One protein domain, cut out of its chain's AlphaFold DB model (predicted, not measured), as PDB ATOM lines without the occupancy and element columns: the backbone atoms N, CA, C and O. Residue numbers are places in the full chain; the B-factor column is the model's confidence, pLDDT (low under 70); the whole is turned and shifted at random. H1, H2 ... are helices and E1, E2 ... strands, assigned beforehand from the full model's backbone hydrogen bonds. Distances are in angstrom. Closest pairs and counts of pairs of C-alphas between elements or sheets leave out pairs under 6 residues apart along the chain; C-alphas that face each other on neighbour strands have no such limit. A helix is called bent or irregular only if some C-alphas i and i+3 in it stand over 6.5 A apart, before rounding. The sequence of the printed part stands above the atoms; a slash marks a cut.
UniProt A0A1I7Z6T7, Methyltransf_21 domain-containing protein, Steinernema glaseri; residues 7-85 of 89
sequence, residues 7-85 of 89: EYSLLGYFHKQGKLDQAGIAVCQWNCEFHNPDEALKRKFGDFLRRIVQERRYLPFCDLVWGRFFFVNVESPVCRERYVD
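What this domain is: This is residues 7 to 85 of the 89 residues of the protein "Methyltransf_21 domain-containing protein" of Steinernema glaseri (UniProt A0A1I7Z6T7). Two helices, H1 and H3, lie side by side next to a small antiparallel sheet of three strands; H1 is over the sheet and runs along its strands, while H3 only grazes it with residues 49 to 53. The short H4 sits at the end of the sheet where E3 ends and E1 begins, and the very short H2 makes a corner with H1. The printed part has 79 residues with four named helices and three named strands, in the order H1, H2, E1, H3, E2, E3, H4, and the sheet's order is E1, E3, E2. The class is mixed, helices and strands, and the whole is compact, with a radius of gyration of the C-alphas of 12.6 A and spans of 36 by 27 by 19 A.

Where its parts are: H1 holds residues 7 to 14, 11.4 A long, and begins with C-alpha 7 at (209.600, 233.060, 100.045); it is irregular, with C-alphas 9 and 12 7.0 A apart. H2 is residues 19 to 22, 5.0 A. E1 is residues 29 to 33, 14.0 A. H3, the longest helix, is residues 39 to 55, 24.3 A, and begins with C-alpha 39 at (203.501, 231.897, 113.930). E2 is residues 58 to 63, 16.1 A, and E3 is residues 68 to 73, 16.8 A. H4 is residues 77 to 83, 10.1 A, and ends with C-alpha 83 at (227.031, 218.224, 95.091).

How they stand to each other: In the sheet, the inner strand E3 is antiparallel to E1 at 162 degrees, with N 32 and O 69 2.8 A apart, within hydrogen-bond range. E2 and E3 form a hairpin, antiparallel at 157 degrees, with N 61 and O 70 at 2.8 A, within hydrogen-bond range. E1, H3 and E2 form a split strand-helix-strand unit, two strands running the same way with E3 between them in the sheet; its crossover is right-handed. H1 is on the sheet at a height of 10.2 A, only just over E1 and E3 with 3 C-alphas on each, and runs along the strands, at 13 degrees to E1 on the local plane. H3 touches H1 with residues 41 to 48 alone, the same way at a shallow tilt of 14 degrees; the closest C-alphas, of Leu 11 and Phe 48, are 6.8 A apart. H3 only grazes the sheet with residues 49 to 53; its closest C-alphas with E2, of Ile 52 and Tyr 58, are 5.9 A apart. H4 only grazes the sheet with residues 79 to 83; the C-alphas of Asn 73 and Cys 79, the closest of E3 and H4, are 5.9 A apart. H2 is not on the sheet and touches H1 only at the corner, with the C-alphas of Tyr 13 and Lys 19 closest at 4.8 A. H4 is apart from H1, H2 and H3. In H3 and H4 every O i to N i+4 pair is within hydrogen-bond range; in H1 1 of 4 is, beside 3 of 5 O i to N i+3 pairs, and H2 is too short for an O i to N i+4 pair.

The domain as a whole: The C-alphas of Glu 39 and Glu 81, the two farthest apart, are 37.4 A apart. The printed part has no cut; the link from H2 to E1 is short, the other links are tight, and no link is long. The mean pLDDT of the printed part is 92.7, and residue 66 is under 70.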
ATOM      1  N   GLU A   7     208.938 234.372 100.071       91.50
ATOM      2  CA  GLU A   7     209.600 233.060 100.045       91.50
ATOM      3  C   GLU A   7     208.642 231.941 100.445       91.50
ATOM      4  O   GLU A   7     208.562 230.898  99.789       91.50
ATOM      5  N   TYR A   8     207.855 232.179 101.497       92.62
ATOM      6  CA  TYR A   8     206.949 231.187 102.061       92.62
ATOM      7  C   TYR A   8     205.890 230.733 101.056       92.62
ATOM      8  O   TYR A   8     205.423 229.596 101.110       92.62
ATOM      9  N   SER A   9     205.468 231.606 100.141       92.88
ATOM     10  CA  SER A   9     204.488 231.283  99.096       92.88
ATOM     11  C   SER A   9     205.073 230.438  97.968       92.88
ATOM     12  O   SER A   9     204.328 229.708  97.313       92.88
ATOM     13  N   LEU A  10     206.393 230.470  97.786       94.62
ATOM     14  CA  LEU A  10     207.089 229.705  96.754       94.62
ATOM     15  C   LEU A  10     207.541 228.320  97.220       94.62
ATOM     16  O   LEU A  10     207.812 227.471  96.377       94.62
ATOM     17  N   LEU A  11     207.564 228.046  98.527       95.19
ATOM     18  CA  LEU A  11     208.008 226.761  99.092       95.19
ATOM     19  C   LEU A  11     207.386 225.535  98.403       95.19
ATOM     20  O   LEU A  11     208.082 224.570  98.092       95.19
ATOM     21  N   GLY A  12     206.090 225.599  98.082       95.88
ATOM     22  CA  GLY A  12     205.379 224.498  97.431       95.88
ATOM     23  C   GLY A  12     205.884 224.149  96.026       95.88
ATOM     24  O   GLY A  12     205.597 223.065  95.524       95.88
ATOM     25  N   TYR A  13     206.646 225.037  95.383       96.62
ATOM     26  CA  TYR A  13     207.195 224.812  94.046       96.62
ATOM     27  C   TYR A  13     208.296 223.749  94.069       96.62
ATOM     28  O   TYR A  13     208.500 223.084  93.057       96.62
ATOM     29  N   PHE A  14     208.963 223.583  95.216       96.50
ATOM     30  CA  PHE A  14     210.076 222.657  95.417       96.50
ATOM     31  C   PHE A  14     209.630 221.261  95.878       96.50
ATOM     32  O   PHE A  14     210.454 220.356  95.979       96.50
ATOM     33  N   HIS A  15     208.341 221.048  96.147       96.31
ATOM     34  CA  HIS A  15     207.832 219.705  96.419       96.31
ATOM     35  C   HIS A  15     207.876 218.816  95.180       96.31
ATOM     36  O   HIS A  15     207.832 219.301  94.045       96.31
ATOM     37  N   LYS A  16     207.874 217.499  95.402       95.69
ATOM     38  CA  LYS A  16     207.569 216.540  94.335       95.69
ATOM     39  C   LYS A  16     206.247 216.901  93.669       95.69
ATOM     40  O   LYS A  16     205.266 217.188  94.356       95.69
ATOM     41  N   GLN A  17     206.233 216.868  92.338       95.31
ATOM     42  CA  GLN A  17     205.089 217.264  91.506       95.31
ATOM     43  C   GLN A  17     204.667 218.735  91.702       95.31
ATOM     44  O   GLN A  17     203.569 219.124  91.305       95.31
ATOM     45  N   GLY A  18     205.526 219.562  92.310       95.56
ATOM     46  CA  GLY A  18     205.359 221.008  92.385       95.56
ATOM     47  C   GLY A  18     205.521 221.670  91.017       95.56
ATOM     48  O   GLY A  18     205.797 221.020  90.009       95.56
ATOM     49  N   LYS A  19     205.364 222.996  90.963       97.00
ATOM     50  CA  LYS A  19     205.400 223.733  89.688       97.00
ATOM     51  C   LYS A  19     206.716 223.574  88.917       97.00
ATOM     52  O   LYS A  19     206.688 223.612  87.694       97.00
ATOM     53  N   LEU A  20     207.844 223.386  89.608       96.69
ATOM     54  CA  LEU A  20     209.138 223.162  88.955       96.69
ATOM     55  C   LEU A  20     209.201 221.778  88.300       96.69
ATOM     56  O   LEU A  20     209.560 221.679  87.130       96.69
ATOM     57  N   ASP A  21     208.747 220.737  89.000       95.75
ATOM     58  CA  ASP A  21     208.642 219.384  88.442       95.75
ATOM     59  C   ASP A  21     207.700 219.339  87.235       95.75
ATOM     60  O   ASP A  21     208.029 218.740  86.216       95.75
ATOM     61  N   GLN A  22     206.540 219.998  87.331       97.56
ATOM     62  CA  GLN A  22     205.560 220.069  86.239       97.56
ATOM     63  C   GLN A  22     206.123 220.775  84.999       97.56
ATOM     64  O   GLN A  22     205.728 220.460  83.880       97.56
ATOM     65  N   ALA A  23     207.063 221.702  85.192       97.69
ATOM     66  CA  ALA A  23     207.786 222.369  84.116       97.69
ATOM     67  C   ALA A  23     209.004 221.570  83.607       97.69
ATOM     68  O   ALA A  23     209.728 222.056  82.741       97.69
ATOM     69  N   GLY A  24     209.266 220.371  84.142       96.31
ATOM     70  CA  GLY A  24     210.435 219.561  83.788       96.31
ATOM     71  C   GLY A  24     211.762 220.120  84.315       96.31
ATOM     72  O   GLY A  24     212.822 219.771  83.798       96.31
ATOM     73  N   ILE A  25     211.727 220.993  85.327       95.62
ATOM     74  CA  ILE A  25     212.912 221.654  85.881       95.62
ATOM     75  C   ILE A  25     213.411 220.885  87.105       95.62
ATOM     76  O   ILE A  25     212.785 220.886  88.163       95.62
ATOM     77  N   ALA A  26     214.599 220.293  86.986       92.19
ATOM     78  CA  ALA A  26     215.307 219.701  88.115       92.19
ATOM     79  C   ALA A  26     216.204 220.746  88.803       92.19
ATOM     80  O   ALA A  26     217.226 221.161  88.257       92.19
ATOM     81  N   VAL A  27     215.848 221.147  90.027       95.81
ATOM     82  CA  VAL A  27     216.677 222.054  90.839       95.81
ATOM     83  C   VAL A  27     217.619 221.244  91.725       95.81
ATOM     84  O   VAL A  27     217.162 220.574  92.655       95.81
ATOM     85  N   CYS A  28     218.925 221.321  91.448       96.12
ATOM     86  CA  CYS A  28     219.952 220.605  92.213       96.12
ATOM     87  C   CYS A  28     220.334 221.277  93.530       96.12
ATOM     88  O   CYS A  28     220.559 220.585  94.519       96.12
ATOM     89  N   GLN A  29     220.372 222.605  93.562       95.25
ATOM     90  CA  GLN A  29     220.611 223.371  94.774       95.25
ATOM     91  C   GLN A  29     219.804 224.665  94.715       95.25
ATOM     92  O   GLN A  29     219.632 225.250  93.645       95.25
ATOM     93  N   TRP A  30     219.292 225.093  95.863       95.75
ATOM     94  CA  TRP A  30     218.749 226.434  96.042       95.75
ATOM     95  C   TRP A  30     218.969 226.898  97.479       95.75
ATOM     96  O   TRP A  30     219.043 226.093  98.409       95.75
ATOM     97  N   ASN A  31     219.107 228.204  97.665       94.50
ATOM     98  CA  ASN A  31     219.211 228.830  98.977       94.50
ATOM     99  C   ASN A  31     218.071 229.822  99.180       94.50
ATOM    100  O   ASN A  31     217.522 230.355  98.213       94.50
ATOM    101  N   CYS A  32     217.728 230.088 100.431       94.06
ATOM    102  CA  CYS A  32     216.669 231.010 100.794       94.06
ATOM    103  C   CYS A  32     216.985 231.698 102.117       94.06
ATOM    104  O   CYS A  32     217.347 231.023 103.078       94.06
ATOM    105  N   GLU A  33     216.841 233.015 102.162       92.69
ATOM    106  CA  GLU A  33     216.776 233.768 103.410       92.69
ATOM    107  C   GLU A  33     215.318 233.857 103.850       92.69
ATOM    108  O   GLU A  33     214.462 234.270 103.074       92.69
ATOM    109  N   PHE A  34     215.010 233.369 105.051       90.25
ATOM    110  CA  PHE A  34     213.644 233.376 105.570       90.25
ATOM    111  C   PHE A  34     213.459 234.536 106.545       90.25
ATOM    112  O   PHE A  34     213.922 234.482 107.684       90.25
ATOM    113  N   HIS A  35     212.752 235.566 106.088       86.94
ATOM    114  CA  HIS A  35     212.539 236.809 106.824       86.94
ATOM    115  C   HIS A  35     211.534 236.658 107.977       86.94
ATOM    116  O   HIS A  35     210.414 236.195 107.765       86.94
ATOM    117  N   ASN A  36     211.948 237.080 109.184       83.75
ATOM    118  CA  ASN A  36     211.177 237.262 110.432       83.75
ATOM    119  C   ASN A  36     209.720 236.738 110.413       83.75
ATOM    120  O   ASN A  36     208.779 237.528 110.297       83.75
ATOM    121  N   PRO A  37     209.508 235.418 110.558       85.00
ATOM    122  CA  PRO A  37     208.181 234.834 110.423       85.00
ATOM    123  C   PRO A  37     207.291 235.073 111.647       85.00
ATOM    124  O   PRO A  37     207.726 234.913 112.793       85.00
ATOM    125  N   ASP A  38     206.004 235.318 111.394       91.81
ATOM    126  CA  ASP A  38     204.951 235.122 112.390       91.81
ATOM    127  C   ASP A  38     204.687 233.619 112.643       91.81
ATOM    128  O   ASP A  38     205.266 232.735 112.002       91.81
ATOM    129  N   GLU A  39     203.802 233.295 113.587       94.56
ATOM    130  CA  GLU A  39     203.501 231.897 113.930       94.56
ATOM    131  C   GLU A  39     202.903 231.092 112.760       94.56
ATOM    132  O   GLU A  39     203.160 229.890 112.633       94.56
ATOM    133  N   ALA A  40     202.153 231.735 111.862       94.12
ATOM    134  CA  ALA A  40     201.596 231.067 110.690       94.12
ATOM    135  C   ALA A  40     202.694 230.715 109.672       94.12
ATOM    136  O   ALA A  40     202.723 229.596 109.147       94.12
ATOM    137  N   LEU A  41     203.635 231.629 109.433       92.94
ATOM    138  CA  LEU A  41     204.778 231.422 108.547       92.94
ATOM    139  C   LEU A  41     205.759 230.390 109.115       92.94
ATOM    140  O   LEU A  41     206.217 229.520 108.370       92.94
ATOM    141  N   LYS A  42     206.001 230.392 110.435       92.69
ATOM    142  CA  LYS A  42     206.776 229.334 111.111       92.69
ATOM    143  C   LYS A  42     206.150 227.964 110.888       92.69
ATOM    144  O   LYS A  42     206.852 227.016 110.531       92.69
ATOM    145  N   ARG A  43     204.825 227.851 111.043       95.62
ATOM    146  CA  ARG A  43     204.108 226.595 110.796       95.62
ATOM    147  C   ARG A  43     204.231 226.153 109.340       95.62
ATOM    148  O   ARG A  43     204.565 224.997 109.095       95.62
ATOM    149  N   LYS A  44     204.041 227.073 108.391       95.12
ATOM    150  CA  LYS A  44     204.170 226.800 106.953       95.12
ATOM    151  C   LYS A  44     205.569 226.305 106.584       95.12
ATOM    152  O   LYS A  44     205.698 225.343 105.831       95.12
ATOM    153  N   PHE A  45     206.609 226.919 107.145       94.19
ATOM    154  CA  PHE A  45     207.986 226.469 106.961       94.19
ATOM    155  C   PHE A  45     208.236 225.092 107.593       94.19
ATOM    156  O   PHE A  45     208.827 224.221 106.960       94.19
ATOM    157  N   GLY A  46     207.724 224.848 108.802       94.44
ATOM    158  CA  GLY A  46     207.803 223.537 109.448       94.44
ATOM    159  C   GLY A  46     207.111 222.429 108.644       94.44
ATOM    160  O   GLY A  46     207.663 221.340 108.492       94.44
ATOM    161  N   ASP A  47     205.931 222.703 108.087       97.00
ATOM    162  CA  ASP A  47     205.201 221.765 107.226       97.00
ATOM    163  C   ASP A  47     205.960 221.485 105.925       97.00
ATOM    164  O   ASP A  47     206.068 220.331 105.503       97.00
ATOM    165  N   PHE A  48     206.567 222.522 105.342       96.12
ATOM    166  CA  PHE A  48     207.467 222.380 104.206       96.12
ATOM    167  C   PHE A  48     208.651 221.450 104.527       96.12
ATOM    168  O   PHE A  48     208.876 220.485 103.793       96.12
ATOM    169  N   LEU A  49     209.358 221.678 105.643       94.94
ATOM    170  CA  LEU A  49     210.492 220.847 106.071       94.94
ATOM    171  C   LEU A  49     210.086 219.382 106.292       94.94
ATOM    172  O   LEU A  49     210.763 218.470 105.818       94.94
ATOM    173  N   ARG A  50     208.955 219.132 106.967       95.88
ATOM    174  CA  ARG A  50     208.441 217.764 107.166       95.88
ATOM    175  C   ARG A  50     208.187 217.067 105.835       95.88
ATOM    176  O   ARG A  50     208.557 215.905 105.671       95.88
ATOM    177  N   ARG A  51     207.582 217.778 104.883       96.50
ATOM    178  CA  ARG A  51     207.253 217.215 103.576       96.50
ATOM    179  C   ARG A  51     208.498 216.886 102.753       96.50
ATOM    180  O   ARG A  51     208.562 215.784 102.218       96.50
ATOM    181  N   ILE A  52     209.512 217.753 102.692       95.19
ATOM    182  CA  ILE A  52     210.740 217.438 101.929       95.19
ATOM    183  C   ILE A  52     211.504 216.236 102.506       95.19
ATOM    184  O   ILE A  52     212.104 215.475 101.743       95.19
ATOM    185  N   VAL A  53     211.441 216.025 103.828       93.12
ATOM    186  CA  VAL A  53     212.022 214.849 104.495       93.12
ATOM    187  C   VAL A  53     211.272 213.578 104.095       93.12
ATOM    188  O   VAL A  53     211.902 212.580 103.747       93.12
ATOM    189  N   GLN A  54     209.935 213.611 104.074       96.38
ATOM    190  CA  GLN A  54     209.112 212.492 103.594       96.38
ATOM    191  C   GLN A  54     209.366 212.187 102.115       96.38
ATOM    192  O   GLN A  54     209.470 211.025 101.723       96.38
ATOM    193  N   GLU A  55     209.516 213.229 101.300       96.44
ATOM    194  CA  GLU A  55     209.839 213.119  99.879       96.44
ATOM    195  C   GLU A  55     211.278 212.630  99.637       96.44
ATOM    196  O   GLU A  55     211.574 212.167  98.533       96.44
ATOM    197  N   ARG A  56     212.155 212.689 100.653       96.00
ATOM    198  CA  ARG A  56     213.590 212.347 100.591       96.00
ATOM    199  C   ARG A  56     214.333 213.081  99.473       96.00
ATOM    200  O   ARG A  56     215.260 212.536  98.881       96.00
ATOM    201  N   ARG A  57     213.895 214.302  99.154       94.88
ATOM    202  CA  ARG A  57     214.413 215.056  98.009       94.88
ATOM    203  C   ARG A  57     215.511 216.026  98.391       94.88
ATOM    204  O   ARG A  57     216.537 216.037  97.730       94.88
ATOM    205  N   TYR A  58     215.301 216.839  99.420       97.00
ATOM    206  CA  TYR A  58     216.233 217.901  99.785       97.00
ATOM    207  C   TYR A  58     216.837 217.669 101.167       97.00
ATOM    208  O   TYR A  58     216.104 217.428 102.125       97.00
ATOM    209  N   LEU A  59     218.159 217.809 101.269       94.69
ATOM    210  CA  LEU A  59     218.847 217.986 102.545       94.69
ATOM    211  C   LEU A  59     218.975 219.483 102.853       94.69
ATOM    212  O   LEU A  59     219.567 220.201 102.041       94.69
ATOM    213  N   PRO A  60     218.421 219.963 103.981       93.94
ATOM    214  CA  PRO A  60     218.582 221.340 104.416       93.94
ATOM    215  C   PRO A  60     219.869 221.533 105.233       93.94
ATOM    216  O   PRO A  60     220.157 220.775 106.155       93.94
ATOM    217  N   PHE A  61     220.580 222.615 104.949       91.62
ATOM    218  CA  PHE A  61     221.658 223.186 105.753       91.62
ATOM    219  C   PHE A  61     221.235 224.592 106.163       91.62
ATOM    220  O   PHE A  61     220.555 225.271 105.396       91.62
ATOM    221  N   CYS A  62     221.615 225.039 107.354       88.69
ATOM    222  CA  CYS A  62     221.216 226.344 107.869       88.69
ATOM    223  C   CYS A  62     222.439 227.109 108.361       88.69
ATOM    224  O   CYS A  62     223.228 226.580 109.143       88.69
ATOM    225  N   ASP A  63     222.557 228.358 107.925       84.50
ATOM    226  CA  ASP A  63     223.320 229.367 108.638       84.50
ATOM    227  C   ASP A  63     222.442 229.921 109.767       84.50
ATOM    228  O   ASP A  63     221.470 230.651 109.540       84.50
ATOM    229  N   LEU A  64     222.795 229.534 110.994       70.00
ATOM    230  CA  LEU A  64     222.058 229.868 112.211       70.00
ATOM    231  C   LEU A  64     222.068 231.370 112.534       70.00
ATOM    232  O   LEU A  64     221.279 231.794 113.374       70.00
ATOM    233  N   VAL A  65     222.935 232.168 111.899       71.38
ATOM    234  CA  VAL A  65     223.067 233.601 112.200       71.38
ATOM    235  C   VAL A  65     221.999 234.430 111.487       71.38
ATOM    236  O   VAL A  65     221.410 235.315 112.100       71.38
ATOM    237  N   TRP A  66     221.710 234.125 110.218       67.06
ATOM    238  CA  TRP A  66     220.863 234.967 109.356       67.06
ATOM    239  C   TRP A  66     219.582 234.277 108.877       67.06
ATOM    240  O   TRP A  66     218.879 234.794 108.018       67.06
ATOM    241  N   GLY A  67     219.274 233.076 109.379       81.06
ATOM    242  CA  GLY A  67     218.096 232.327 108.922       81.06
ATOM    243  C   GLY A  67     218.187 231.923 107.446       81.06
ATOM    244  O   GLY A  67     217.167 231.738 106.777       81.06
ATOM    245  N   ARG A  68     219.414 231.795 106.927       90.81
ATOM    246  CA  ARG A  68     219.673 231.408 105.543       90.81
ATOM    247  C   ARG A  68     219.797 229.899 105.446       90.81
ATOM    248  O   ARG A  68     220.699 229.293 106.016       90.81
ATOM    249  N   PHE A  69     218.904 229.296 104.677       94.25
ATOM    250  CA  PHE A  69     218.901 227.865 104.424       94.25
ATOM    251  C   PHE A  69     219.419 227.560 103.025       94.25
ATOM    252  O   PHE A  69     219.172 228.297 102.071       94.25
ATOM    253  N   PHE A  70     220.094 226.429 102.901       94.25
ATOM    254  CA  PHE A  70     220.557 225.846 101.654       94.25
ATOM    255  C   PHE A  70     219.947 224.459 101.536       94.25
ATOM    256  O   PHE A  70     219.970 223.686 102.485       94.25
ATOM    257  N   PHE A  71     219.411 224.130 100.372       96.19
ATOM    258  CA  PHE A  71     218.759 222.858 100.115       96.19
ATOM    259  C   PHE A  71     219.455 222.183  98.942       96.19
ATOM    260  O   PHE A  71     219.528 222.756  97.853       96.19
ATOM    261  N   VAL A  72     219.952 220.967  99.155       96.38
ATOM    262  CA  VAL A  72     220.626 220.165  98.122       96.38
ATOM    263  C   VAL A  72     219.747 218.982  97.751       96.38
ATOM    264  O   VAL A  72     219.292 218.253  98.630       96.38
ATOM    265  N   ASN A  73     219.483 218.808  96.456       96.50
ATOM    266  CA  ASN A  73     218.680 217.704  95.944       96.50
ATOM    267  C   ASN A  73     219.497 216.409  95.957       96.50
ATOM    268  O   ASN A  73     220.433 216.253  95.175       96.50
ATOM    269  N   VAL A  74     219.108 215.479  96.824       95.38
ATOM    270  CA  VAL A  74     219.736 214.164  96.986       95.38
ATOM    271  C   VAL A  74     218.912 213.028  96.387       95.38
ATOM    272  O   VAL A  74     219.319 211.875  96.453       95.38
ATOM    273  N   GLU A  75     217.758 213.323  95.792       95.12
ATOM    274  CA  GLU A  75     216.986 212.326  95.048       95.12
ATOM    275  C   GLU A  75     217.544 212.145  93.632       95.12
ATOM    276  O   GLU A  75     217.676 211.020  93.154       95.12
ATOM    277  N   SER A  76     217.854 213.250  92.950       94.12
ATOM    278  CA  SER A  76     218.308 213.219  91.559       94.12
ATOM    279  C   SER A  76     219.761 212.733  91.458       94.12
ATOM    280  O   SER A  76     220.640 213.377  92.038       94.12
ATOM    281  N   PRO A  77     220.058 211.677  90.671       93.06
ATOM    282  CA  PRO A  77     221.427 211.197  90.472       93.06
ATOM    283  C   PRO A  77     222.375 212.283  89.946       93.06
ATOM    284  O   PRO A  77     223.469 212.446  90.471       93.06
ATOM    285  N   VAL A  78     221.918 213.100  88.989       92.31
ATOM    286  CA  VAL A  78     222.715 214.202  88.415       92.31
ATOM    287  C   VAL A  78     223.051 215.260  89.469       92.31
ATOM    288  O   VAL A  78     224.121 215.863  89.445       92.31
ATOM    289  N   CYS A  79     222.135 215.518  90.403       94.69
ATOM    290  CA  CYS A  79     222.370 216.495  91.462       94.69
ATOM    291  C   CYS A  79     223.291 215.942  92.551       94.69
ATOM    292  O   CYS A  79     224.162 216.665  93.034       94.69
ATOM    293  N   ARG A  80     223.139 214.657  92.888       93.12
ATOM    294  CA  ARG A  80     224.031 213.953  93.811       93.12
ATOM    295  C   ARG A  80     225.470 213.919  93.316       93.12
ATOM    296  O   ARG A  80     226.359 214.282  94.078       93.12
ATOM    297  N   GLU A  81     225.682 213.573  92.050       91.56
ATOM    298  CA  GLU A  81     227.011 213.555  91.434       91.56
ATOM    299  C   GLU A  81     227.699 214.925  91.546       91.56
ATOM    300  O   GLU A  81     228.878 215.020  91.874       91.56
ATOM    301  N   ARG A  82     226.941 216.008  91.335       89.44
ATOM    302  CA  ARG A  82     227.468 217.380  91.371       89.44
ATOM    303  C   ARG A  82     227.788 217.902  92.772       89.44
ATOM    304  O   ARG A  82     228.711 218.698  92.900       89.44
ATOM    305  N   TYR A  83     227.008 217.533  93.790       89.06
ATOM    306  CA  TYR A  83     227.031 218.224  95.091       89.06
ATOM    307  C   TYR A  83     227.243 217.327  96.314       89.06
ATOM    308  O   TYR A  83     227.443 217.856  97.404       89.06
ATOM    309  N   VAL A  84     227.165 216.002  96.172       87.56
ATOM    310  CA  VAL A  84     227.161 215.071  97.314       87.56
ATOM    311  C   VAL A  84     228.236 214.011  97.186       87.56
ATOM    312  O   VAL A  84     229.048 213.861  98.091       87.56
ATOM    313  N   ASP A  85     228.241 213.279  96.072       87.62
ATOM    314  CA  ASP A  85     229.105 212.105  95.919       87.62
ATOM    315  C   ASP A  85     230.591 212.512  95.780       87.62
ATOM    316  O   ASP A  85     231.478 211.691  95.996       87.62
TER     317      ASP A  85